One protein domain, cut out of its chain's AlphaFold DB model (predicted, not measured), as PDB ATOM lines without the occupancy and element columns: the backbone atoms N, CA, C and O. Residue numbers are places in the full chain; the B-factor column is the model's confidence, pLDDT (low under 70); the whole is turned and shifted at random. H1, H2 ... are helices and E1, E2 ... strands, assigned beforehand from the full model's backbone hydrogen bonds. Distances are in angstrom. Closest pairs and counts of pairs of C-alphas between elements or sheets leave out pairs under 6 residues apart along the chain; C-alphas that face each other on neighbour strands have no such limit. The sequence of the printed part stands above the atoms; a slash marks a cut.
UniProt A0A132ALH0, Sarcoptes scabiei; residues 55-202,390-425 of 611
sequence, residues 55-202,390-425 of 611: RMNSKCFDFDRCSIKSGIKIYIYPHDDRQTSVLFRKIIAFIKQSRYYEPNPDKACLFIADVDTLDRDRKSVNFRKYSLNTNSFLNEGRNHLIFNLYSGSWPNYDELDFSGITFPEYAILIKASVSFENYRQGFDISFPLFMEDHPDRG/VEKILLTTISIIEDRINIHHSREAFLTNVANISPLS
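AT A GLANCE: This is residues 55 to 202 and 390 to 425 of the 611 residues of a protein of Sarcoptes scabiei (UniProt A0A132ALH0). Amid little regular structure, a small curled parallel sheet, E1 E2 E3 E4 E5, has H1 and H3 packed on it; long loops surround it; residues 413 to 425 stick out. Of 184 printed residues, 57 lie in named elements, E1 H1 E2 H2 E3 E4 E5 H3 H4. The whole, mixed in class, is compact, with a radius of gyration of the C-alphas of 16.8 A, and spans 49 by 39 by 33 A.

HOW THE PARTS SIT: E1, residues 74 to 76, H1, 86 to 97, and E2, 110 to 112, form a strand-helix-strand unit, parallel neighbours with a helix between, its crossover left-handed. N 75 and O 110 are within hydrogen-bond range, 2.9 A apart. H3, residues 390 to 405, is on the sheet, over none of its strands.

IN THESE COORDINATES: E1 begins at C-alpha 74, (428.892, 480.745, 391.483), and H3 ends at C-alpha 405, (439.198, 488.550, 395.627).

THE WHOLE: Residues 203 to 389 are cut out; C-alphas 202 and 390 are 7.9 A apart. In the model 48 printed residues have pLDDT under 70, among them residues 407 to 425.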
ATOM      1  N   ARG A  55     435.097 491.233 408.001       80.19
ATOM      2  CA  ARG A  55     435.952 491.741 406.872       80.19
ATOM      3  C   ARG A  55     436.356 490.685 405.831       80.19
ATOM      4  O   ARG A  55     436.537 489.522 406.176       80.19
ATOM      5  N   MET A  56     436.631 491.099 404.585       79.12
ATOM      6  CA  MET A  56     437.060 490.177 403.512       79.12
ATOM      7  C   MET A  56     438.357 489.428 403.856       79.12
ATOM      8  O   MET A  56     438.398 488.215 403.735       79.12
ATOM      9  N   ASN A  57     439.367 490.122 404.394       70.31
ATOM     10  CA  ASN A  57     440.660 489.534 404.791       70.31
ATOM     11  C   ASN A  57     440.640 488.878 406.188       70.31
ATOM     12  O   ASN A  57     441.692 488.576 406.747       70.31
ATOM     13  N   SER A  58     439.460 488.713 406.786       72.38
ATOM     14  CA  SER A  58     439.295 488.078 408.096       72.38
ATOM     15  C   SER A  58     438.803 486.638 407.953       72.38
ATOM     16  O   SER A  58     438.573 486.147 406.848       72.38
ATOM     17  N   LYS A  59     438.531 485.967 409.078       78.31
ATOM     18  CA  LYS A  59     437.858 484.658 409.111       78.31
ATOM     19  C   LYS A  59     436.389 484.730 408.651       78.31
ATOM     20  O   LYS A  59     435.595 483.944 409.136       78.31
ATOM     21  N   CYS A  60     435.993 485.628 407.762       84.94
ATOM     22  CA  CYS A  60     434.641 485.691 407.208       84.94
ATOM     23  C   CYS A  60     434.538 485.144 405.787       84.94
ATOM     24  O   CYS A  60     433.459 484.743 405.352       84.94
ATOM     25  N   PHE A  61     435.646 485.143 405.052       89.19
ATOM     26  CA  PHE A  61     435.697 484.712 403.664       89.19
ATOM     27  C   PHE A  61     436.758 483.626 403.507       89.19
ATOM     28  O   PHE A  61     437.829 483.695 404.106       89.19
ATOM     29  N   ASP A  62     436.438 482.600 402.731       88.56
ATOM     30  CA  ASP A  62     437.326 481.486 402.421       88.56
ATOM     31  C   ASP A  62     437.916 481.690 401.018       88.56
ATOM     32  O   ASP A  62     437.261 481.431 400.002       88.56
ATOM     33  N   PHE A  63     439.151 482.201 400.964       87.25
ATOM     34  CA  PHE A  63     439.870 482.435 399.710       87.25
ATOM     35  C   PHE A  63     440.355 481.143 399.046       87.25
ATOM     36  O   PHE A  63     440.522 481.132 397.828       87.25
ATOM     37  N   ASP A  64     440.518 480.044 399.791       86.12
ATOM     38  CA  ASP A  64     441.061 478.789 399.252       86.12
ATOM     39  C   ASP A  64     440.112 478.163 398.218       86.12
ATOM     40  O   ASP A  64     440.536 477.476 397.285       86.12
ATOM     41  N   ARG A  65     438.811 478.460 398.323       85.94
ATOM     42  CA  ARG A  65     437.791 478.075 397.333       85.94
ATOM     43  C   ARG A  65     437.832 478.893 396.042       85.94
ATOM     44  O   ARG A  65     437.207 478.510 395.053       85.94
ATOM     45  N   CYS A  66     438.534 480.019 396.032       85.50
ATOM     46  CA  CYS A  66     438.524 480.981 394.940       85.50
ATOM     47  C   CYS A  66     439.871 480.968 394.210       85.50
ATOM     48  O   CYS A  66     440.771 481.751 394.492       85.50
ATOM     49  N   SER A  67     440.011 480.069 393.233       71.06
ATOM     50  CA  SER A  67     441.223 479.996 392.412       71.06
ATOM     51  C   SER A  67     441.328 481.182 391.449       71.06
ATOM     52  O   SER A  67     440.475 481.378 390.578       71.06
ATOM     53  N   ILE A  68     442.439 481.916 391.551       67.06
ATOM     54  CA  ILE A  68     442.779 483.072 390.704       67.06
ATOM     55  C   ILE A  68     442.777 482.693 389.210       67.06
ATOM     56  O   ILE A  68     442.350 483.471 388.363       67.06
ATOM     57  N   LYS A  69     443.198 481.465 388.864       63.84
ATOM     58  CA  LYS A  69     443.358 481.026 387.463       63.84
ATOM     59  C   LYS A  69     442.047 480.655 386.762       63.84
ATOM     60  O   LYS A  69     441.976 480.738 385.541       63.84
ATOM     61  N   SER A  70     441.025 480.209 387.494       64.75
ATOM     62  CA  SER A  70     439.753 479.746 386.906       64.75
ATOM     63  C   SER A  70     438.662 480.820 386.843       64.75
ATOM     64  O   SER A  70     437.602 480.578 386.256       64.75
ATOM     65  N   GLY A  71     438.915 481.992 387.435       73.88
ATOM     66  CA  GLY A  71     437.928 483.055 387.616       73.88
ATOM     67  C   GLY A  71     436.828 482.682 388.616       73.88
ATOM     68  O   GLY A  71     436.745 481.547 389.094       73.88
ATOM     69  N   ILE A  72     435.957 483.645 388.933       86.56
ATOM     70  CA  ILE A  72     434.847 483.421 389.868       86.56
ATOM     71  C   ILE A  72     433.822 482.449 389.284       86.56
ATOM     72  O   ILE A  72     433.347 482.605 388.155       86.56
ATOM     73  N   LYS A  73     433.427 481.482 390.116       91.94
ATOM     74  CA  LYS A  73     432.353 480.526 389.857       91.94
ATOM     75  C   LYS A  73     431.324 480.554 390.980       91.94
ATOM     76  O   LYS A  73     431.692 480.565 392.153       91.94
ATOM     77  N   ILE A  74     430.049 480.579 390.608       94.38
ATOM     78  CA  ILE A  74     428.892 480.745 391.483       94.38
ATOM     79  C   ILE A  74     428.015 479.500 391.364       94.38
ATOM     80  O   ILE A  74     427.475 479.210 390.291       94.38
ATOM     81  N   TYR A  75     427.845 478.800 392.480       94.12
ATOM     82  CA  TYR A  75     426.877 477.721 392.622       94.12
ATOM     83  C   TYR A  75     425.559 478.260 393.179       94.12
ATOM     84  O   TYR A  75     425.531 479.155 394.025       94.12
ATOM     85  N   ILE A  76     424.451 477.698 392.708       92.62
ATOM     86  CA  ILE A  76     423.105 478.067 393.144       92.62
ATOM     87  C   ILE A  76     422.438 476.812 393.683       92.62
ATOM     88  O   ILE A  76     422.288 475.837 392.942       92.62
ATOM     89  N   TYR A  77     422.009 476.844 394.947       88.56
ATOM     90  CA  TYR A  77     421.307 475.707 395.532       88.56
ATOM     91  C   TYR A  77     419.962 475.453 394.817       88.56
ATOM     92  O   TYR A  77     419.319 476.389 394.312       88.56
ATOM     93  N   PRO A  78     419.512 474.186 394.738       86.06
ATOM     94  CA  PRO A  78     418.204 473.851 394.181       86.06
ATOM     95  C   PRO A  78     417.074 474.572 394.932       86.06
ATOM     96  O   PRO A  78     417.013 474.498 396.152       86.06
ATOM     97  N   HIS A  79     416.169 475.240 394.213       79.56
ATOM     98  CA  HIS A  79     415.051 476.008 394.779       79.56
ATOM     99  C   HIS A  79     413.729 475.656 394.091       79.56
ATOM    100  O   HIS A  79     413.706 475.242 392.931       79.56
ATOM    101  N   ASP A  80     412.618 475.847 394.806       78.69
ATOM    102  CA  ASP A  80     411.265 475.681 394.271       78.69
ATOM    103  C   ASP A  80     410.781 476.981 393.603       78.69
ATOM    104  O   ASP A  80     410.437 477.962 394.271       78.69
ATOM    105  N   ASP A  81     410.698 476.976 392.271       75.50
ATOM    106  CA  ASP A  81     410.222 478.108 391.462       75.50
ATOM    107  C   ASP A  81     408.813 478.596 391.842       75.50
ATOM    108  O   ASP A  81     408.458 479.745 391.569       75.50
ATOM    109  N   ARG A  82     407.987 477.755 392.482       74.12
ATOM    110  CA  ARG A  82     406.625 478.133 392.897       74.12
ATOM    111  C   ARG A  82     406.609 479.064 394.105       74.12
ATOM    112  O   ARG A  82     405.639 479.798 394.287       74.12
ATOM    113  N   GLN A  83     407.653 479.028 394.929       73.50
ATOM    114  CA  GLN A  83     407.735 479.787 396.180       73.50
ATOM    115  C   GLN A  83     408.583 481.059 396.051       73.50
ATOM    116  O   GLN A  83     408.585 481.883 396.966       73.50
ATOM    117  N   THR A  84     409.247 481.254 394.910       82.00
ATOM    118  CA  THR A  84     410.171 482.367 394.667       82.00
ATOM    119  C   THR A  84     409.504 483.548 393.951       82.00
ATOM    120  O   THR A  84     408.669 483.408 393.042       82.00
ATOM    121  N   SER A  85     409.890 484.760 394.343       85.94
ATOM    122  CA  SER A  85     409.471 485.997 393.688       85.94
ATOM    123  C   SER A  85     409.970 486.063 392.243       85.94
ATOM    124  O   SER A  85     410.948 485.419 391.854       85.94
ATOM    125  N   VAL A  86     409.276 486.851 391.418       86.81
ATOM    126  CA  VAL A  86     409.641 487.046 390.006       86.81
ATOM    127  C   VAL A  86     411.036 487.666 389.889       86.81
ATOM    128  O   VAL A  86     411.849 487.202 389.093       86.81
ATOM    129  N   LEU A  87     411.345 488.658 390.731       87.94
ATOM    130  CA  LEU A  87     412.660 489.298 390.784       87.94
ATOM    131  C   LEU A  87     413.783 488.309 391.131       87.94
ATOM    132  O   LEU A  87     414.830 488.340 390.489       87.94
ATOM    133  N   PHE A  88     413.568 487.398 392.085       89.31
ATOM    134  CA  PHE A  88     414.585 486.405 392.443       89.31
ATOM    135  C   PHE A  88     414.845 485.449 391.285       89.31
ATOM    136  O   PHE A  88     415.993 485.234 390.903       89.31
ATOM    137  N   ARG A  89     413.780 484.965 390.636       89.00
ATOM    138  CA  ARG A  89     413.895 484.123 389.437       89.00
ATOM    139  C   ARG A  89     414.657 484.813 388.309       89.00
ATOM    140  O   ARG A  89     415.469 484.159 387.662       89.00
ATOM    141  N   LYS A  90     414.464 486.122 388.108       88.50
ATOM    142  CA  LYS A  90     415.248 486.912 387.143       88.50
ATOM    143  C   LYS A  90     416.743 486.915 387.483       88.50
ATOM    144  O   LYS A  90     417.556 486.626 386.607       88.50
ATOM    145  N   ILE A  91     417.105 487.178 388.744       90.88
ATOM    146  CA  ILE A  91     418.508 487.178 389.204       90.88
ATOM    147  C   ILE A  91     419.151 485.805 388.983       90.88
ATOM    148  O   ILE A  91     420.224 485.698 388.391       90.88
ATOM    149  N   ILE A  92     418.472 484.741 389.409       91.19
ATOM    150  CA  ILE A  92     418.973 483.373 389.285       91.19
ATOM    151  C   ILE A  92     419.110 482.951 387.819       91.19
ATOM    152  O   ILE A  92     420.128 482.372 387.439       91.19
ATOM    153  N   ALA A  93     418.116 483.253 386.980       89.81
ATOM    154  CA  ALA A  93     418.159 482.947 385.553       89.81
ATOM    155  C   ALA A  93     419.325 483.660 384.855       89.81
ATOM    156  O   ALA A  93     420.007 483.042 384.037       89.81
ATOM    157  N   PHE A  94     419.592 484.921 385.212       89.56
ATOM    158  CA  PHE A  94     420.733 485.668 384.693       89.56
ATOM    159  C   PHE A  94     422.059 484.987 385.043       89.56
ATOM    160  O   PHE A  94     422.874 484.726 384.158       89.56
ATOM    161  N   ILE A  95     422.257 484.640 386.318       90.56
ATOM    162  CA  ILE A  95     423.504 484.012 386.763       90.56
ATOM    163  C   ILE A  95     423.690 482.665 386.064       90.56
ATOM    164  O   ILE A  95     424.763 482.443 385.509       90.56
ATOM    165  N   LYS A  96     422.645 481.827 385.976       91.19
ATOM    166  CA  LYS A  96     422.672 480.537 385.256       91.19
ATOM    167  C   LYS A  96     423.040 480.662 383.773       91.19
ATOM    168  O   LYS A  96     423.652 479.749 383.230       91.19
ATOM    169  N   GLN A  97     422.659 481.758 383.115       87.50
ATOM    170  CA  GLN A  97     422.997 482.028 381.710       87.50
ATOM    171  C   GLN A  97     424.399 482.635 381.532       87.50
ATOM    172  O   GLN A  97     424.904 482.700 380.413       87.50
ATOM    173  N   SER A  98     425.021 483.105 382.614       85.25
ATOM    174  CA  SER A  98     426.317 483.778 382.582       85.25
ATOM    175  C   SER A  98     427.498 482.800 382.650       85.25
ATOM    176  O   SER A  98     427.370 481.659 383.089       85.25
ATOM    177  N   ARG A  99     428.700 483.290 382.316       86.00
ATOM    178  CA  ARG A  99     429.969 482.541 382.457       86.00
ATOM    179  C   ARG A  99     430.335 482.176 383.904       86.00
ATOM    180  O   ARG A  99     431.260 481.388 384.118       86.00
ATOM    181  N   TYR A 100     429.673 482.804 384.873       89.50
ATOM    182  CA  TYR A 100     429.963 482.644 386.293       89.50
ATOM    183  C   TYR A 100     429.267 481.424 386.888       89.50
ATOM    184  O   TYR A 100     429.685 480.968 387.939       89.50
ATOM    185  N   TYR A 101     428.236 480.869 386.248       93.25
ATOM    186  CA  TYR A 101     427.540 479.705 386.789       93.25
ATOM    187  C   TYR A 101     428.407 478.443 386.758       93.25
ATOM    188  O   TYR A 101     429.052 478.141 385.753       93.25
ATOM    189  N   GLU A 102     428.379 477.690 387.855       93.94
ATOM    190  CA  GLU A 102     429.000 476.375 387.970       93.94
ATOM    191  C   GLU A 102     428.019 475.402 388.644       93.94
ATOM    192  O   GLU A 102     427.592 475.650 389.774       93.94
ATOM    193  N   PRO A 103     427.632 474.299 387.975       92.25
ATOM    194  CA  PRO A 103     426.730 473.305 388.551       92.25
ATOM    195  C   PRO A 103     427.381 472.409 389.616       92.25
ATOM    196  O   PRO A 103     426.649 471.732 390.335       92.25
ATOM    197  N   ASN A 104     428.713 472.354 389.725       91.62
ATOM    198  CA  ASN A 104     429.400 471.567 390.751       91.62
ATOM    199  C   ASN A 104     429.823 472.437 391.964       91.62
ATOM    200  O   ASN A 104     430.690 473.301 391.808       91.62
ATOM    201  N   PRO A 105     429.301 472.190 393.185       90.75
ATOM    202  CA  PRO A 105     429.631 472.986 394.373       90.75
ATOM    203  C   PRO A 105     431.109 472.902 394.801       90.75
ATOM    204  O   PRO A 105     431.619 473.830 395.433       90.75
ATOM    205  N   ASP A 106     431.828 471.838 394.435       89.06
ATOM    206  CA  ASP A 106     433.253 471.681 394.766       89.06
ATOM    207  C   ASP A 106     434.155 472.593 393.924       89.06
ATOM    208  O   ASP A 106     435.274 472.903 394.320       89.06
ATOM    209  N   LYS A 107     433.665 473.043 392.764       89.62
ATOM    210  CA  LYS A 107     434.376 473.961 391.860       89.62
ATOM    211  C   LYS A 107     433.948 475.419 392.029       89.62
ATOM    212  O   LYS A 107     434.492 476.296 391.360       89.62
ATOM    213  N   ALA A 108     432.952 475.675 392.872       91.81
ATOM    214  CA  ALA A 108     432.400 477.000 393.074       91.81
ATOM    215  C   ALA A 108     433.128 477.758 394.191       91.81
ATOM    216  O   ALA A 108     433.401 477.225 395.270       91.81
ATOM    217  N   CYS A 109     433.384 479.033 393.911       92.12
ATOM    218  CA  CYS A 109     433.951 479.997 394.845       92.12
ATOM    219  C   CYS A 109     432.849 480.654 395.687       92.12
ATOM    220  O   CYS A 109     433.035 480.832 396.885       92.12
ATOM    221  N   LEU A 110     431.701 480.982 395.079       93.88
ATOM    222  CA  LEU A 110     430.578 481.678 395.719       93.88
ATOM    223  C   LEU A 110     429.289 480.853 395.661       93.88
ATOM    224  O   LEU A 110     429.093 480.047 394.749       93.88
ATOM    225  N   PHE A 111     428.379 481.114 396.599       92.56
ATOM    226  CA  PHE A 111     427.142 480.349 396.774       92.56
ATOM    227  C   PHE A 111     425.921 481.260 396.893       92.56
ATOM    228  O   PHE A 111     425.967 482.277 397.576       92.56
ATOM    229  N   ILE A 112     424.803 480.887 396.272       91.31
ATOM    230  CA  ILE A 112     423.508 481.563 396.448       91.31
ATOM    231  C   ILE A 112     422.512 480.575 397.036       91.31
ATOM    232  O   ILE A 112     422.248 479.540 396.419       91.31
ATOM    233  N   ALA A 113     421.974 480.917 398.211       82.31
ATOM    234  CA  ALA A 113     421.029 480.102 398.971       82.31
ATOM    235  C   ALA A 113     419.747 479.768 398.181       82.31
ATOM    236  O   ALA A 113     419.339 480.494 397.274       82.31
ATOM    237  N   ASP A 114     419.086 478.682 398.579       77.44
ATOM    238  CA  ASP A 114     417.806 478.209 398.036       77.44
ATOM    239  C   ASP A 114     416.594 479.040 398.494       77.44
ATOM    240  O   ASP A 114     415.478 478.857 398.004       77.44
ATOM    241  N   VAL A 115     416.809 479.974 399.421       79.12
ATOM    242  CA  VAL A 115     415.768 480.801 400.031       79.12
ATOM    243  C   VAL A 115     415.723 482.183 399.381       79.12
ATOM    244  O   VAL A 115     416.704 482.922 399.390       79.12
ATOM    245  N   ASP A 116     414.546 482.584 398.890       84.94
ATOM    246  CA  ASP A 116     414.332 483.943 398.390       84.94
ATOM    247  C   ASP A 116     414.179 484.938 399.551       84.94
ATOM    248  O   ASP A 116     413.113 485.048 400.175       84.94
ATOM    249  N   THR A 117     415.258 485.676 399.811       84.94
ATOM    250  CA  THR A 117     415.363 486.733 400.824       84.94
ATOM    251  C   THR A 117     415.152 488.147 400.273       84.94
ATOM    252  O   THR A 117     415.358 489.104 401.019       84.94
ATOM    253  N   LEU A 118     414.733 488.325 399.013       88.00
ATOM    254  CA  LEU A 118     414.665 489.657 398.394       88.00
ATOM    255  C   LEU A 118     413.696 490.601 399.099       88.00
ATOM    256  O   LEU A 118     414.002 491.783 399.240       88.00
ATOM    257  N   ASP A 119     412.529 490.093 399.503       86.06
ATOM    258  CA  ASP A 119     411.494 490.882 400.171       86.06
ATOM    259  C   ASP A 119     411.273 490.418 401.604       86.06
ATOM    260  O   ASP A 119     410.602 489.410 401.839       86.06
ATOM    261  N   ARG A 120     411.869 491.124 402.567       80.81
ATOM    262  CA  ARG A 120     411.715 490.880 404.012       80.81
ATOM    263  C   ARG A 120     410.846 491.944 404.686       80.81
ATOM    264  O   ARG A 120     410.785 492.023 405.909       80.81
ATOM    265  N   ASP A 121     410.135 492.755 403.912       79.75
ATOM    266  CA  ASP A 121     409.235 493.760 404.450       79.75
ATOM    267  C   ASP A 121     407.905 493.106 404.848       79.75
ATOM    268  O   ASP A 121     407.077 492.792 404.000       79.75
ATOM    269  N   ARG A 122     407.656 492.952 406.156       76.44
ATOM    270  CA  ARG A 122     406.428 492.339 406.713       76.44
ATOM    271  C   ARG A 122     405.122 492.966 406.209       76.44
ATOM    272  O   ARG A 122     404.066 492.342 406.281       76.44
ATOM    273  N   LYS A 123     405.169 494.217 405.746       75.50
ATOM    274  CA  LYS A 123     404.021 494.954 405.203       75.50
ATOM    275  C   LYS A 123     403.901 494.788 403.670       75.50
ATOM    276  O   LYS A 123     403.067 495.473 403.076       75.50
ATOM    277  N   SER A 124     404.754 493.995 403.021       77.25
ATOM    278  CA  SER A 124     404.726 493.706 401.582       77.25
ATOM    279  C   SER A 124     403.803 492.530 401.254       77.25
ATOM    280  O   SER A 124     403.646 491.600 402.040       77.25
ATOM    281  N   VAL A 125     403.208 492.548 400.059       75.62
ATOM    282  CA  VAL A 125     402.392 491.436 399.528       75.62
ATOM    283  C   VAL A 125     403.271 490.238 399.142       75.62
ATOM    284  O   VAL A 125     402.841 489.082 399.220       75.62
ATOM    285  N   ASN A 126     404.522 490.515 398.772       76.94
ATOM    286  CA  ASN A 126     405.507 489.506 398.387       76.94
ATOM    287  C   ASN A 126     406.263 488.936 399.594       76.94
ATOM    288  O   ASN A 126     407.078 488.034 399.430       76.94
ATOM    289  N   PHE A 127     405.960 489.403 400.810       76.44
ATOM    290  CA  PHE A 127     406.522 488.843 402.029       76.44
ATOM    291  C   PHE A 127     406.132 487.369 402.183       76.44
ATOM    292  O   PHE A 127     404.966 486.980 402.026       76.44
ATOM    293  N   ARG A 128     407.121 486.535 402.507       73.75
ATOM    294  CA  ARG A 128     406.961 485.099 402.749       73.75
ATOM    295  C   ARG A 128     407.720 484.715 404.015       73.75
ATOM    296  O   ARG A 128     408.881 485.087 404.180       73.75
ATOM    297  N   LYS A 129     407.057 483.964 404.899       69.69
ATOM    298  CA  LYS A 129     407.685 483.355 406.077       69.69
ATOM    299  C   LYS A 129     408.226 481.986 405.687       69.69
ATOM    300  O   LYS A 129     407.469 481.178 405.155       69.69
ATOM    301  N   TYR A 130     409.490 481.731 405.989       67.06
ATOM    302  CA  TYR A 130     410.090 480.410 405.840       67.06
ATOM    303  C   TYR A 130     410.175 479.739 407.209       67.06
ATOM    304  O   TYR A 130     410.444 480.401 408.211       67.06
ATOM    305  N   SER A 131     409.896 478.437 407.263       54.06
ATOM    306  CA  SER A 131     410.113 477.641 408.469       54.06
ATOM    307  C   SER A 131     411.562 477.157 408.447       54.06
ATOM    308  O   SER A 131     411.958 476.461 407.516       54.06
ATOM    309  N   LEU A 132     412.356 477.597 409.427       50.94
ATOM    310  CA  LEU A 132     413.744 477.187 409.644       50.94
ATOM    311  C   LEU A 132     413.815 475.666 409.798       50.94
ATOM    312  O   LEU A 132     413.539 475.141 410.874       50.94
ATOM    313  N   ASN A 133     414.182 474.954 408.741       48.03
ATOM    314  CA  ASN A 133     414.616 473.570 408.898       48.03
ATOM    315  C   ASN A 133     415.636 473.143 407.845       48.03
ATOM    316  O   ASN A 133     415.714 471.970 407.488       48.03
ATOM    317  N   THR A 134     416.393 474.089 407.302       46.91
ATOM    318  CA  THR A 134     417.232 473.815 406.147       46.91
ATOM    319  C   THR A 134     418.704 473.967 406.492       46.91
ATOM    320  O   THR A 134     419.160 475.000 406.980       46.91
ATOM    321  N   ASN A 135     419.459 472.921 406.167       49.97
ATOM    322  CA  ASN A 135     420.916 472.890 406.043       49.97
ATOM    323  C   ASN A 135     421.426 473.851 404.927       49.97
ATOM    324  O   ASN A 135     422.368 473.516 404.217       49.97
ATOM    325  N   SER A 136     420.773 475.006 404.711       57.00
ATOM    326  CA  SER A 136     420.924 475.892 403.539       57.00
ATOM    327  C   SER A 136     422.234 476.671 403.498       57.00
ATOM    328  O   SER A 136     422.594 477.200 402.450       57.00
ATOM    329  N   PHE A 137     422.932 476.784 404.628       62.81
ATOM    330  CA  PHE A 137     424.187 477.522 404.728       62.81
ATOM    331  C   PHE A 137     425.290 476.565 405.170       62.81
ATOM    332  O   PHE A 137     425.488 476.326 406.362       62.81
ATOM    333  N   LEU A 138     426.001 475.995 404.196       61.47
ATOM    334  CA  LEU A 138     427.261 475.306 404.463       61.47
ATOM    335  C   LEU A 138     428.289 476.321 405.002       61.47
ATOM    336  O   LEU A 138     428.229 477.509 404.679       61.47
ATOM    337  N   ASN A 139     429.237 475.858 405.820       71.12
ATOM    338  CA  ASN A 139     430.359 476.659 406.334       71.12
ATOM    339  C   ASN A 139     429.955 477.980 407.024       71.12
ATOM    340  O   ASN A 139     430.598 479.006 406.806       71.12
ATOM    341  N   GLU A 140     428.878 477.980 407.822       77.19
ATOM    342  CA  GLU A 140     428.428 479.157 408.598       77.19
ATOM    343  C   GLU A 140     428.104 480.395 407.725       77.19
ATOM    344  O   GLU A 140     428.041 481.524 408.208       77.19
ATOM    345  N   GLY A 141     427.882 480.184 406.419       81.69
ATOM    346  CA  GLY A 141     427.569 481.222 405.437       81.69
ATOM    347  C   GLY A 141     428.771 481.899 404.778       81.69
ATOM    348  O   GLY A 141     428.568 482.800 403.966       81.69
ATOM    349  N   ARG A 142     430.004 481.450 405.032       88.00
ATOM    350  CA  ARG A 142     431.191 481.931 404.300       88.00
ATOM    351  C   ARG A 142     430.994 481.772 402.795       88.00
ATOM    352  O   ARG A 142     430.451 480.762 402.342       88.00
ATOM    353  N   ASN A 143     431.400 482.778 402.026       90.75
ATOM    354  CA  ASN A 143     431.266 482.835 400.564       90.75
ATOM    355  C   ASN A 143     429.811 482.777 400.041       90.75
ATOM    356  O   ASN A 143     429.598 482.689 398.828       90.75
ATOM    357  N   HIS A 144     428.799 482.833 400.917       90.88
ATOM    358  CA  HIS A 144     427.401 482.896 400.503       90.88
ATOM    359  C   HIS A 144     426.990 484.344 400.233       90.88
ATOM    360  O   HIS A 144     427.364 485.262 400.962       90.88
ATOM    361  N   LEU A 145     426.193 484.534 399.186       91.94
ATOM    362  CA  LEU A 145     425.629 485.811 398.776       91.94
ATOM    363  C   LEU A 145     424.146 485.846 399.142       91.94
ATOM    364  O   LEU A 145     423.376 484.970 398.737       91.94
ATOM    365  N   ILE A 146     423.733 486.880 399.872       89.00
ATOM    366  CA  ILE A 146     422.337 487.088 400.270       89.00
ATOM    367  C   ILE A 146     421.834 488.381 399.645       89.00
ATOM    368  O   ILE A 146     422.324 489.464 399.961       89.00
ATOM    369  N   PHE A 147     420.820 488.278 398.785       90.00
ATOM    370  CA  PHE A 147     420.184 489.441 398.173       90.00
ATOM    371  C   PHE A 147     419.000 489.919 399.016       90.00
ATOM    372  O   PHE A 147     418.117 489.134 399.370       90.00
ATOM    373  N   ASN A 148     418.949 491.218 399.303       88.88
ATOM    374  CA  ASN A 148     417.862 491.845 400.054       88.88
ATOM    375  C   ASN A 148     417.528 493.226 399.468       88.88
ATOM    376  O   ASN A 148     418.219 494.213 399.716       88.88
ATOM    377  N   LEU A 149     416.464 493.305 398.669       88.94
ATOM    378  CA  LEU A 149     416.041 494.552 398.019       88.94
ATOM    379  C   LEU A 149     415.063 495.334 398.895       88.94
ATOM    380  O   LEU A 149     415.088 496.565 398.931       88.94
ATOM    381  N   TYR A 150     414.182 494.627 399.596       85.94
ATOM    382  CA  TYR A 150     413.126 495.219 400.399       85.94
ATOM    383  C   TYR A 150     413.288 494.799 401.851       85.94
ATOM    384  O   TYR A 150     412.554 493.960 402.369       85.94
ATOM    385  N   SER A 151     414.237 495.435 402.527       73.69
ATOM    386  CA  SER A 151     414.351 495.358 403.976       73.69
ATOM    387  C   SER A 151     413.620 496.514 404.629       73.69
ATOM    388  O   SER A 151     413.800 497.666 404.221       73.69
ATOM    389  N   GLY A 152     412.855 496.213 405.671       67.25
ATOM    390  CA  GLY A 152     412.422 497.254 406.579       67.25
ATOM    391  C   GLY A 152     411.286 498.139 406.117       67.25
ATOM    392  O   GLY A 152     410.927 498.233 404.941       67.25
ATOM    393  N   SER A 153     410.734 498.850 407.089       71.50
ATOM    394  CA  SER A 153     409.843 499.978 406.869       71.50
ATOM    395  C   SER A 153     410.066 501.028 407.950       71.50
ATOM    396  O   SER A 153     410.363 500.683 409.091       71.50
ATOM    397  N   TRP A 154     409.839 502.298 407.616       68.69
ATOM    398  CA  TRP A 154     409.731 503.371 408.612       68.69
ATOM    399  C   TRP A 154     408.772 502.970 409.760       68.69
ATOM    400  O   TRP A 154     407.722 502.362 409.475       68.69
ATOM    401  N   PRO A 155     409.084 503.309 411.031       63.53
ATOM    402  CA  PRO A 155     410.209 504.145 411.479       63.53
ATOM    403  C   PRO A 155     411.530 503.425 411.762       63.53
ATOM    404  O   PRO A 155     412.580 504.035 411.613       63.53
ATOM    405  N   ASN A 156     411.492 502.140 412.108       65.06
ATOM    406  CA  ASN A 156     412.672 501.458 412.646       65.06
ATOM    407  C   ASN A 156     413.565 500.840 411.566       65.06
ATOM    408  O   ASN A 156     414.706 500.502 411.847       65.06
ATOM    409  N   TYR A 157     413.039 500.663 410.346       70.75
ATOM    410  CA  TYR A 157     413.675 499.995 409.204       70.75
ATOM    411  C   TYR A 157     414.194 498.565 409.454       70.75
ATOM    412  O   TYR A 157     414.460 497.892 408.470       70.75
ATOM    413  N   ASP A 158     414.270 498.069 410.696       67.38
ATOM    414  CA  ASP A 158     414.612 496.702 411.119       67.38
ATOM    415  C   ASP A 158     415.552 496.000 410.119       67.38
ATOM    416  O   ASP A 158     415.221 494.973 409.525       67.38
ATOM    417  N   GLU A 159     416.704 496.626 409.839       67.19
ATOM    418  CA  GLU A 159     417.516 496.308 408.655       67.19
ATOM    419  C   GLU A 159     418.100 494.889 408.683       67.19
ATOM    420  O   GLU A 159     418.402 494.331 407.624       67.19
ATOM    421  N   LEU A 160     418.220 494.306 409.873       67.38
ATOM    422  CA  LEU A 160     418.739 492.962 410.116       67.38
ATOM    423  C   LEU A 160     417.627 491.937 410.413       67.38
ATOM    424  O   LEU A 160     417.919 490.774 410.683       67.38
ATOM    425  N   ASP A 161     416.348 492.324 410.348       65.81
ATOM    426  CA  ASP A 161     415.233 491.396 410.558       65.81
ATOM    427  C   ASP A 161     414.923 490.600 409.281       65.81
ATOM    428  O   ASP A 161     414.123 490.996 408.429       65.81
ATOM    429  N   PHE A 162     415.515 489.411 409.175       65.88
ATOM    430  CA  PHE A 162     415.178 488.428 408.141       65.88
ATOM    431  C   PHE A 162     413.944 487.580 408.497       65.88
ATOM    432  O   PHE A 162     413.703 486.540 407.881       65.88
ATOM    433  N   SER A 163     413.118 488.032 409.450       55.31
ATOM    434  CA  SER A 163     411.841 487.423 409.832       55.31
ATOM    435  C   SER A 163     411.965 485.971 410.289       55.31
ATOM    436  O   SER A 163     411.192 485.106 409.872       55.31
ATOM    437  N   GLY A 164     412.927 485.728 411.179       51.72
ATOM    438  CA  GLY A 164     413.148 484.430 411.811       51.72
ATOM    439  C   GLY A 164     414.224 483.570 411.158       51.72
ATOM    440  O   GLY A 164     414.365 482.437 411.572       51.72
ATOM    441  N   ILE A 165     414.985 484.065 410.177       57.81
ATOM    442  CA  ILE A 165     416.220 483.407 409.721       57.81
ATOM    443  C   ILE A 165     417.374 483.973 410.553       57.81
ATOM    444  O   ILE A 165     417.592 485.185 410.526       57.81
ATOM    445  N   THR A 166     418.099 483.129 411.297       57.66
ATOM    446  CA  THR A 166     419.349 483.549 411.949       57.66
ATOM    447  C   THR A 166     420.323 483.966 410.857       57.66
ATOM    448  O   THR A 166     420.657 483.159 409.990       57.66
ATOM    449  N   PHE A 167     420.719 485.238 410.854       63.47
ATOM    450  CA  PHE A 167     421.635 485.761 409.851       63.47
ATOM    451  C   PHE A 167     422.969 485.007 409.945       63.47
ATOM    452  O   PHE A 167     423.535 484.946 411.039       63.47
ATOM    453  N   PRO A 168     423.480 484.420 408.849       65.06
ATOM    454  CA  PRO A 168     424.829 483.885 408.857       65.06
ATOM    455  C   PRO A 168     425.814 485.047 408.986       65.06
ATOM    456  O   PRO A 168     425.947 485.863 408.076       65.06
ATOM    457  N   GLU A 169     426.501 485.105 410.125       71.44
ATOM    458  CA  GLU A 169     427.478 486.141 410.487       71.44
ATOM    459  C   GLU A 169     428.519 486.387 409.379       71.44
ATOM    460  O   GLU A 169     428.967 487.517 409.187       71.44
ATOM    461  N   TYR A 170     428.831 485.360 408.582       85.12
ATOM    462  CA  TYR A 170     429.888 485.376 407.571       85.12
ATOM    463  C   TYR A 170     429.405 485.447 406.113       85.12
ATOM    464  O   TYR A 170     430.223 485.340 405.202       85.12
ATOM    465  N   ALA A 171     428.108 485.640 405.852       87.69
ATOM    466  CA  ALA A 171     427.623 485.808 404.478       87.69
ATOM    467  C   ALA A 171     427.749 487.252 403.991       87.69
ATOM    468  O   ALA A 171     427.529 488.189 404.757       87.69
ATOM    469  N   ILE A 172     428.021 487.433 402.700       90.38
ATOM    470  CA  ILE A 172     428.051 488.739 402.035       90.38
ATOM    471  C   ILE A 172     426.613 489.213 401.821       90.38
ATOM    472  O   ILE A 172     425.819 488.561 401.130       90.38
ATOM    473  N   LEU A 173     426.275 490.373 402.384       89.69
ATOM    474  CA  LEU A 173     424.953 490.962 402.243       89.69
ATOM    475  C   LEU A 173     424.930 491.943 401.065       89.69
ATOM    476  O   LEU A 173     425.565 492.995 401.085       89.69
ATOM    477  N   ILE A 174     424.158 491.601 400.035       93.31
ATOM    478  CA  ILE A 174     423.906 492.437 398.859       93.31
ATOM    479  C   ILE A 174     422.549 493.106 399.064       93.31
ATOM    480  O   ILE A 174     421.492 492.511 398.822       93.31
ATOM    481  N   LYS A 175     422.565 494.338 399.569       90.56
ATOM    482  CA  LYS A 175     421.373 494.960 400.150       90.56
ATOM    483  C   LYS A 175     421.108 496.352 399.616       90.56
ATOM    484  O   LYS A 175     421.987 497.208 399.597       90.56
ATOM    485  N   ALA A 176     419.855 496.595 399.248       92.00
ATOM    486  CA  ALA A 176     419.392 497.928 398.911       92.00
ATOM    487  C   ALA A 176     418.949 498.695 400.158       92.00
ATOM    488  O   ALA A 176     418.404 498.123 401.099       92.00
ATOM    489  N   SER A 177     419.104 500.022 400.128       89.31
ATOM    490  CA  SER A 177     418.691 500.909 401.230       89.31
ATOM    491  C   SER A 177     419.386 500.620 402.570       89.31
ATOM    492  O   SER A 177     418.743 500.737 403.606       89.31
ATOM    493  N   VAL A 178     420.659 500.210 402.555       87.69
ATOM    494  CA  VAL A 178     421.434 499.917 403.773       87.69
ATOM    495  C   VAL A 178     421.928 501.199 404.459       87.69
ATOM    496  O   VAL A 178     422.347 502.140 403.776       87.69
ATOM    497  N   SER A 179     421.865 501.242 405.792       86.75
ATOM    498  CA  SER A 179     422.456 502.309 406.607       86.75
ATOM    499  C   SER A 179     423.953 502.077 406.834       86.75
ATOM    500  O   SER A 179     424.379 500.929 406.955       86.75
ATOM    501  N   PHE A 180     424.746 503.146 406.975       82.56
ATOM    502  CA  PHE A 180     426.149 503.050 407.413       82.56
ATOM    503  C   PHE A 180     426.300 502.297 408.746       82.56
ATOM    504  O   PHE A 180     427.324 501.668 408.965       82.56
ATOM    505  N   GLU A 181     425.275 502.315 409.603       81.31
ATOM    506  CA  GLU A 181     425.286 501.637 410.908       81.31
ATOM    507  C   GLU A 181     425.331 500.104 410.798       81.31
ATOM    508  O   GLU A 181     425.919 499.448 411.650       81.31
ATOM    509  N   ASN A 182     424.731 499.528 409.748       79.50
ATOM    510  CA  ASN A 182     424.633 498.074 409.553       79.50
ATOM    511  C   ASN A 182     425.425 497.585 408.329       79.50
ATOM    512  O   ASN A 182     425.249 496.446 407.894       79.50
ATOM    513  N   TYR A 183     426.241 498.449 407.725       84.38
ATOM    514  CA  TYR A 183     426.986 498.153 406.506       84.38
ATOM    515  C   TYR A 183     428.430 497.770 406.833       84.38
ATOM    516  O   TYR A 183     429.213 498.611 407.275       84.38
ATOM    517  N   ARG A 184     428.822 496.519 406.558       85.19
ATOM    518  CA  ARG A 184     430.222 496.095 406.700       85.19
ATOM    519  C   ARG A 184     431.018 496.556 405.488       85.19
ATOM    520  O   ARG A 184     431.009 495.915 404.435       85.19
ATOM    521  N   GLN A 185     431.688 497.694 405.621       83.06
ATOM    522  CA  GLN A 185     432.454 498.292 404.532       83.06
ATOM    523  C   GLN A 185     433.517 497.326 403.980       83.06
ATOM    524  O   GLN A 185     434.276 496.718 404.728       83.06
ATOM    525  N   GLY A 186     433.554 497.177 402.652       81.38
ATOM    526  CA  GLY A 186     434.469 496.263 401.959       81.38
ATOM    527  C   GLY A 186     434.071 494.782 402.022       81.38
ATOM    528  O   GLY A 186     434.733 493.956 401.398       81.38
ATOM    529  N   PHE A 187     432.986 494.438 402.724       88.94
ATOM    530  CA  PHE A 187     432.457 493.076 402.806       88.94
ATOM    531  C   PHE A 187     431.025 492.977 402.273       88.94
ATOM    532  O   PHE A 187     430.762 492.188 401.370       88.94
ATOM    533  N   ASP A 188     430.120 493.845 402.716       91.00
ATOM    534  CA  ASP A 188     428.772 493.967 402.158       91.00
ATOM    535  C   ASP A 188     428.763 494.795 400.873       91.00
ATOM    536  O   ASP A 188     429.726 495.496 400.559       91.00
ATOM    537  N   ILE A 189     427.679 494.715 400.100       93.06
ATOM    538  CA  ILE A 189     427.509 495.483 398.861       93.06
ATOM    539  C   ILE A 189     426.231 496.309 398.959       93.06
ATOM    540  O   ILE A 189     425.126 495.762 399.028       93.06
ATOM    541  N   SER A 190     426.380 497.638 398.913       93.50
ATOM    542  CA  SER A 190     425.233 498.531 398.747       93.50
ATOM    543  C   SER A 190     424.668 498.376 397.338       93.50
ATOM    544  O   SER A 190     425.327 498.666 396.338       93.50
ATOM    545  N   PHE A 191     423.438 497.890 397.258       94.81
ATOM    546  CA  PHE A 191     422.790 497.470 396.024       94.81
ATOM    547  C   PHE A 191     421.716 498.485 395.591       94.81
ATOM    548  O   PHE A 191     421.048 499.088 396.438       94.81
ATOM    549  N   PRO A 192     421.506 498.721 394.285       94.69
ATOM    550  CA  PRO A 192     420.471 499.642 393.832       94.69
ATOM    551  C   PRO A 192     419.065 499.078 394.063       94.69
ATOM    552  O   PRO A 192     418.800 497.894 393.874       94.69
ATOM    553  N   LEU A 193     418.134 499.959 394.436       92.56
ATOM    554  CA  LEU A 193     416.720 499.622 394.568       92.56
ATOM    555  C   LEU A 193     416.013 499.798 393.215       92.56
ATOM    556  O   LEU A 193     415.903 500.924 392.732       92.56
ATOM    557  N   PHE A 194     415.486 498.716 392.638       91.25
ATOM    558  CA  PHE A 194     414.751 498.730 391.365       91.25
ATOM    559  C   PHE A 194     413.432 497.945 391.443       91.25
ATOM    560  O   PHE A 194     413.202 497.170 392.376       91.25
ATOM    561  N   MET A 195     412.530 498.227 390.503       87.12
ATOM    562  CA  MET A 195     411.195 497.627 390.423       87.12
ATOM    563  C   MET A 195     411.197 496.346 389.571       87.12
ATOM    564  O   MET A 195     412.164 496.044 388.877       87.12
ATOM    565  N   GLU A 196     410.113 495.574 389.623       86.25
ATOM    566  CA  GLU A 196     409.968 494.314 388.873       86.25
ATOM    567  C   GLU A 196     409.988 494.496 387.345       86.25
ATOM    568  O   GLU A 196     410.457 493.616 386.616       86.25
ATOM    569  N   ASP A 197     409.522 495.652 386.873       85.25
ATOM    570  CA  ASP A 197     409.498 496.085 385.474       85.25
ATOM    571  C   ASP A 197     410.814 496.723 385.003       85.25
ATOM    572  O   ASP A 197     410.913 497.131 383.844       85.25
ATOM    573  N   HIS A 198     411.839 496.781 385.863       88.38
ATOM    574  CA  HIS A 198     413.165 497.250 385.461       88.38
ATOM    575  C   HIS A 198     413.709 496.384 384.310       88.38
ATOM    576  O   HIS A 198     413.564 495.156 384.368       88.38
ATOM    577  N   PRO A 199     414.338 496.970 383.272       87.12
ATOM    578  CA  PRO A 199     414.772 496.216 382.103       87.12
ATOM    579  C   PRO A 199     415.724 495.069 382.439       87.12
ATOM    580  O   PRO A 199     416.693 495.248 383.177       87.12
ATOM    581  N   ASP A 200     415.492 493.895 381.853       83.94
ATOM    582  CA  ASP A 200     416.319 492.718 382.139       83.94
ATOM    583  C   ASP A 200     417.725 492.846 381.529       83.94
ATOM    584  O   ASP A 200     418.721 492.564 382.197       83.94
ATOM    585  N   ARG A 201     417.807 493.322 380.279       79.06
ATOM    586  CA  ARG A 201     419.059 493.527 379.533       79.06
ATOM    587  C   ARG A 201     419.271 494.990 379.194       79.06
ATOM    588  O   ARG A 201     418.314 495.738 379.015       79.06
ATOM    589  N   GLY A 202     420.536 495.392 379.118       63.62
ATOM    590  CA  GLY A 202     420.904 496.748 378.728       63.62
ATOM    591  C   GLY A 202     420.564 497.030 377.261       63.62
ATOM    592  O   GLY A 202     420.277 496.105 376.496       63.62
ATOM    593  N   VAL A 390     418.930 495.032 384.921       89.88
ATOM    594  CA  VAL A 390     419.238 494.019 385.940       89.88
ATOM    595  C   VAL A 390     420.566 493.320 385.629       89.88
ATOM    596  O   VAL A 390     421.386 493.150 386.527       89.88
ATOM    597  N   GLU A 391     420.830 492.999 384.359       86.31
ATOM    598  CA  GLU A 391     422.115 492.458 383.898       86.31
ATOM    599  C   GLU A 391     423.306 493.333 384.316       86.31
ATOM    600  O   GLU A 391     424.234 492.842 384.959       86.31
ATOM    601  N   LYS A 392     423.277 494.639 384.011       86.69
ATOM    602  CA  LYS A 392     424.377 495.557 384.361       86.69
ATOM    603  C   LYS A 392     424.588 495.655 385.869       86.69
ATOM    604  O   LYS A 392     425.730 495.642 386.330       86.69
ATOM    605  N   ILE A 393     423.500 495.687 386.633       91.50
ATOM    606  CA  ILE A 393     423.534 495.723 388.099       91.50
ATOM    607  C   ILE A 393     424.214 494.459 388.654       91.50
ATOM    608  O   ILE A 393     425.107 494.550 389.501       91.50
ATOM    609  N   LEU A 394     423.835 493.276 388.160       91.44
ATOM    610  CA  LEU A 394     424.398 492.002 388.616       91.44
ATOM    611  C   LEU A 394     425.857 491.827 388.184       91.44
ATOM    612  O   LEU A 394     426.679 491.421 389.002       91.44
ATOM    613  N   LEU A 395     426.212 492.191 386.949       87.19
ATOM    614  CA  LEU A 395     427.604 492.169 386.486       87.19
ATOM    615  C   LEU A 395     428.493 493.102 387.306       87.19
ATOM    616  O   LEU A 395     429.603 492.720 387.661       87.19
ATOM    617  N   THR A 396     427.998 494.293 387.652       88.94
ATOM    618  CA  THR A 396     428.724 495.236 388.517       88.94
ATOM    619  C   THR A 396     428.957 494.637 389.901       88.94
ATOM    620  O   THR A 396     430.056 494.727 390.433       88.94
ATOM    621  N   THR A 397     427.949 493.962 390.452       92.50
ATOM    622  CA  THR A 397     428.043 493.286 391.755       92.50
ATOM    623  C   THR A 397     429.076 492.160 391.736       92.50
ATOM    624  O   THR A 397     429.902 492.071 392.638       92.50
ATOM    625  N   ILE A 398     429.075 491.326 390.692       89.56
ATOM    626  CA  ILE A 398     430.059 490.246 390.535       89.56
ATOM    627  C   ILE A 398     431.465 490.826 390.343       89.56
ATOM    628  O   ILE A 398     432.395 490.351 390.983       89.56
ATOM    629  N   SER A 399     431.612 491.878 389.532       84.62
ATOM    630  CA  SER A 399     432.895 492.564 389.315       84.62
ATOM    631  C   SER A 399     433.454 493.168 390.601       84.62
ATOM    632  O   SER A 399     434.653 493.093 390.818       84.62
ATOM    633  N   ILE A 400     432.608 493.728 391.470       86.00
ATOM    634  CA  ILE A 400     433.027 494.218 392.790       86.00
ATOM    635  C   ILE A 400     433.615 493.078 393.630       86.00
ATOM    636  O   ILE A 400     434.665 493.240 394.244       86.00
ATOM    637  N   ILE A 401     432.958 491.915 393.658       88.69
ATOM    638  CA  ILE A 401     433.461 490.755 394.408       88.69
ATOM    639  C   ILE A 401     434.757 490.233 393.773       88.69
ATOM    640  O   ILE A 401     435.689 489.887 394.492       88.69
ATOM    641  N   GLU A 402     434.844 490.225 392.443       84.31
ATOM    642  CA  GLU A 402     436.056 489.874 391.693       84.31
ATOM    643  C   GLU A 402     437.235 490.772 392.041       84.31
ATOM    644  O   GLU A 402     438.307 490.252 392.346       84.31
ATOM    645  N   ASP A 403     437.021 492.084 392.096       78.88
ATOM    646  CA  ASP A 403     438.042 493.056 392.481       78.88
ATOM    647  C   ASP A 403     438.502 492.847 393.935       78.88
ATOM    648  O   ASP A 403     439.682 493.004 394.234       78.88
ATOM    649  N   ARG A 404     437.602 492.441 394.842       82.69
ATOM    650  CA  ARG A 404     437.951 492.141 396.244       82.69
ATOM    651  C   ARG A 404     438.764 490.855 396.393       82.69
ATOM    652  O   ARG A 404     439.658 490.805 397.229       82.69
ATOM    653  N   ILE A 405     438.455 489.821 395.609       82.75
ATOM    654  CA  ILE A 405     439.198 488.550 395.627       82.75
ATOM    655  C   ILE A 405     440.561 488.725 394.951       82.75
ATOM    656  O   ILE A 405     441.582 488.294 395.477       82.75
ATOM    657  N   ASN A 406     440.584 489.402 393.806       75.25
ATOM    658  CA  ASN A 406     441.779 489.654 393.013       75.25
ATOM    659  C   ASN A 406     442.270 491.088 393.224       75.25
ATOM    660  O   ASN A 406     442.422 491.839 392.259       75.25
ATOM    661  N   ILE A 407     442.552 491.464 394.477       68.25
ATOM    662  CA  ILE A 407     442.896 492.850 394.840       68.25
ATOM    663  C   ILE A 407     444.037 493.422 393.995       68.25
ATOM    664  O   ILE A 407     444.019 494.592 393.626       68.25
ATOM    665  N   HIS A 408     444.992 492.576 393.604       60.12
ATOM    666  CA  HIS A 408     446.096 492.974 392.744       60.12
ATOM    667  C   HIS A 408     445.597 493.472 391.378       60.12
ATOM    668  O   HIS A 408     446.079 494.497 390.909       60.12
ATOM    669  N   HIS A 409     444.607 492.819 390.760       59.50
ATOM    670  CA  HIS A 409     444.023 493.206 389.466       59.50
ATOM    671  C   HIS A 409     442.958 494.307 389.560       59.50
ATOM    672  O   HIS A 409     442.513 494.803 388.523       59.50
ATOM    673  N   SER A 410     442.557 494.706 390.770       55.66
ATOM    674  CA  SER A 410     441.550 495.750 390.950       55.66
ATOM    675  C   SER A 410     442.033 497.093 390.388       55.66
ATOM    676  O   SER A 410     443.192 497.487 390.541       55.66
ATOM    677  N   ARG A 411     441.140 497.801 389.689       56.41
ATOM    678  CA  ARG A 411     441.412 499.146 389.163       56.41
ATOM    679  C   ARG A 411     440.972 500.188 390.176       56.41
ATOM    680  O   ARG A 411     439.913 500.043 390.783       56.41
ATOM    681  N   GLU A 412     441.719 501.283 390.288       53.09
ATOM    682  CA  GLU A 412     441.281 502.408 391.110       53.09
ATOM    683  C   GLU A 412     439.915 502.934 390.654       53.09
ATOM    684  O   GLU A 412     439.666 503.132 389.456       53.09
ATOM    685  N   ALA A 413     439.049 503.227 391.628       49.62
ATOM    686  CA  ALA A 413     437.723 503.793 391.395       49.62
ATOM    687  C   ALA A 413     437.790 505.084 390.556       49.62
ATOM    688  O   ALA A 413     436.891 505.362 389.760       49.62
ATOM    689  N   PHE A 414     438.870 505.863 390.676       49.09
ATOM    690  CA  PHE A 414     439.101 507.045 389.846       49.09
ATOM    691  C   PHE A 414     439.093 506.703 388.348       49.09
ATOM    692  O   PHE A 414     438.323 507.288 387.589       49.09
ATOM    693  N   LEU A 415     439.856 505.693 387.919       51.19
ATOM    694  CA  LEU A 415     439.929 505.286 386.511       51.19
ATOM    695  C   LEU A 415     438.576 504.793 385.982       51.19
ATOM    696  O   LEU A 415     438.216 505.078 384.843       51.19
ATOM    697  N   THR A 416     437.780 504.118 386.813       52.44
ATOM    698  CA  THR A 416     436.442 503.632 386.427       52.44
ATOM    699  C   THR A 416     435.402 504.750 386.293       52.44
ATOM    700  O   THR A 416     434.432 504.601 385.542       52.44
ATOM    701  N   ASN A 417     435.594 505.868 387.000       52.41
ATOM    702  CA  ASN A 417     434.696 507.025 386.976       52.41
ATOM    703  C   ASN A 417     435.120 508.105 385.967       52.41
ATOM    704  O   ASN A 417     434.252 508.807 385.451       52.41
ATOM    705  N   VAL A 418     436.419 508.229 385.667       48.88
ATOM    706  CA  VAL A 418     436.983 509.276 384.792       48.88
ATOM    707  C   VAL A 418     437.129 508.833 383.334       48.88
ATOM    708  O   VAL A 418     437.032 509.672 382.439       48.88
ATOM    709  N   ALA A 419     437.274 507.532 383.053       43.38
ATOM    710  CA  ALA A 419     437.554 507.020 381.704       43.38
ATOM    711  C   ALA A 419     436.472 507.291 380.630       43.38
ATOM    712  O   ALA A 419     436.679 506.936 379.475       43.38
ATOM    713  N   ASN A 420     435.344 507.936 380.957       42.44
ATOM    714  CA  ASN A 420     434.243 508.181 380.015       42.44
ATOM    715  C   ASN A 420     433.686 509.620 380.012       42.44
ATOM    716  O   ASN A 420     432.585 509.853 379.518       42.44
ATOM    717  N   ILE A 421     434.445 510.610 380.498       40.00
ATOM    718  CA  ILE A 421     434.002 512.022 380.518       40.00
ATOM    719  C   ILE A 421     433.959 512.662 379.112       40.00
ATOM    720  O   ILE A 421     433.361 513.720 378.935       40.00
ATOM    721  N   SER A 422     434.515 512.025 378.073       34.59
ATOM    722  CA  SER A 422     434.359 512.508 376.695       34.59
ATOM    723  C   SER A 422     433.541 511.530 375.828       34.59
ATOM    724  O   SER A 422     433.812 510.328 375.853       34.59
ATOM    725  N   PRO A 423     432.594 512.006 374.993       34.72
ATOM    726  CA  PRO A 423     431.856 511.182 374.024       34.72
ATOM    727  C   PRO A 423     432.753 510.528 372.955       34.72
ATOM    728  O   PRO A 423     432.284 509.712 372.167       34.72
ATOM    729  N   LEU A 424     434.043 510.882 372.923       33.59
ATOM    730  CA  LEU A 424     435.086 510.262 372.101       33.59
ATOM    731  C   LEU A 424     435.877 509.172 372.864       33.59
ATOM    732  O   LEU A 424     436.836 508.632 372.323       33.59
ATOM    733  N   SER A 425     435.499 508.852 374.110       37.69
ATOM    734  CA  SER A 425     436.289 508.036 375.060       37.69
ATOM    735  C   SER A 425     435.802 506.610 375.259       37.69
ATOM    736  O   SER A 425     436.356 505.908 376.100       37.69
TER     737      SER A 425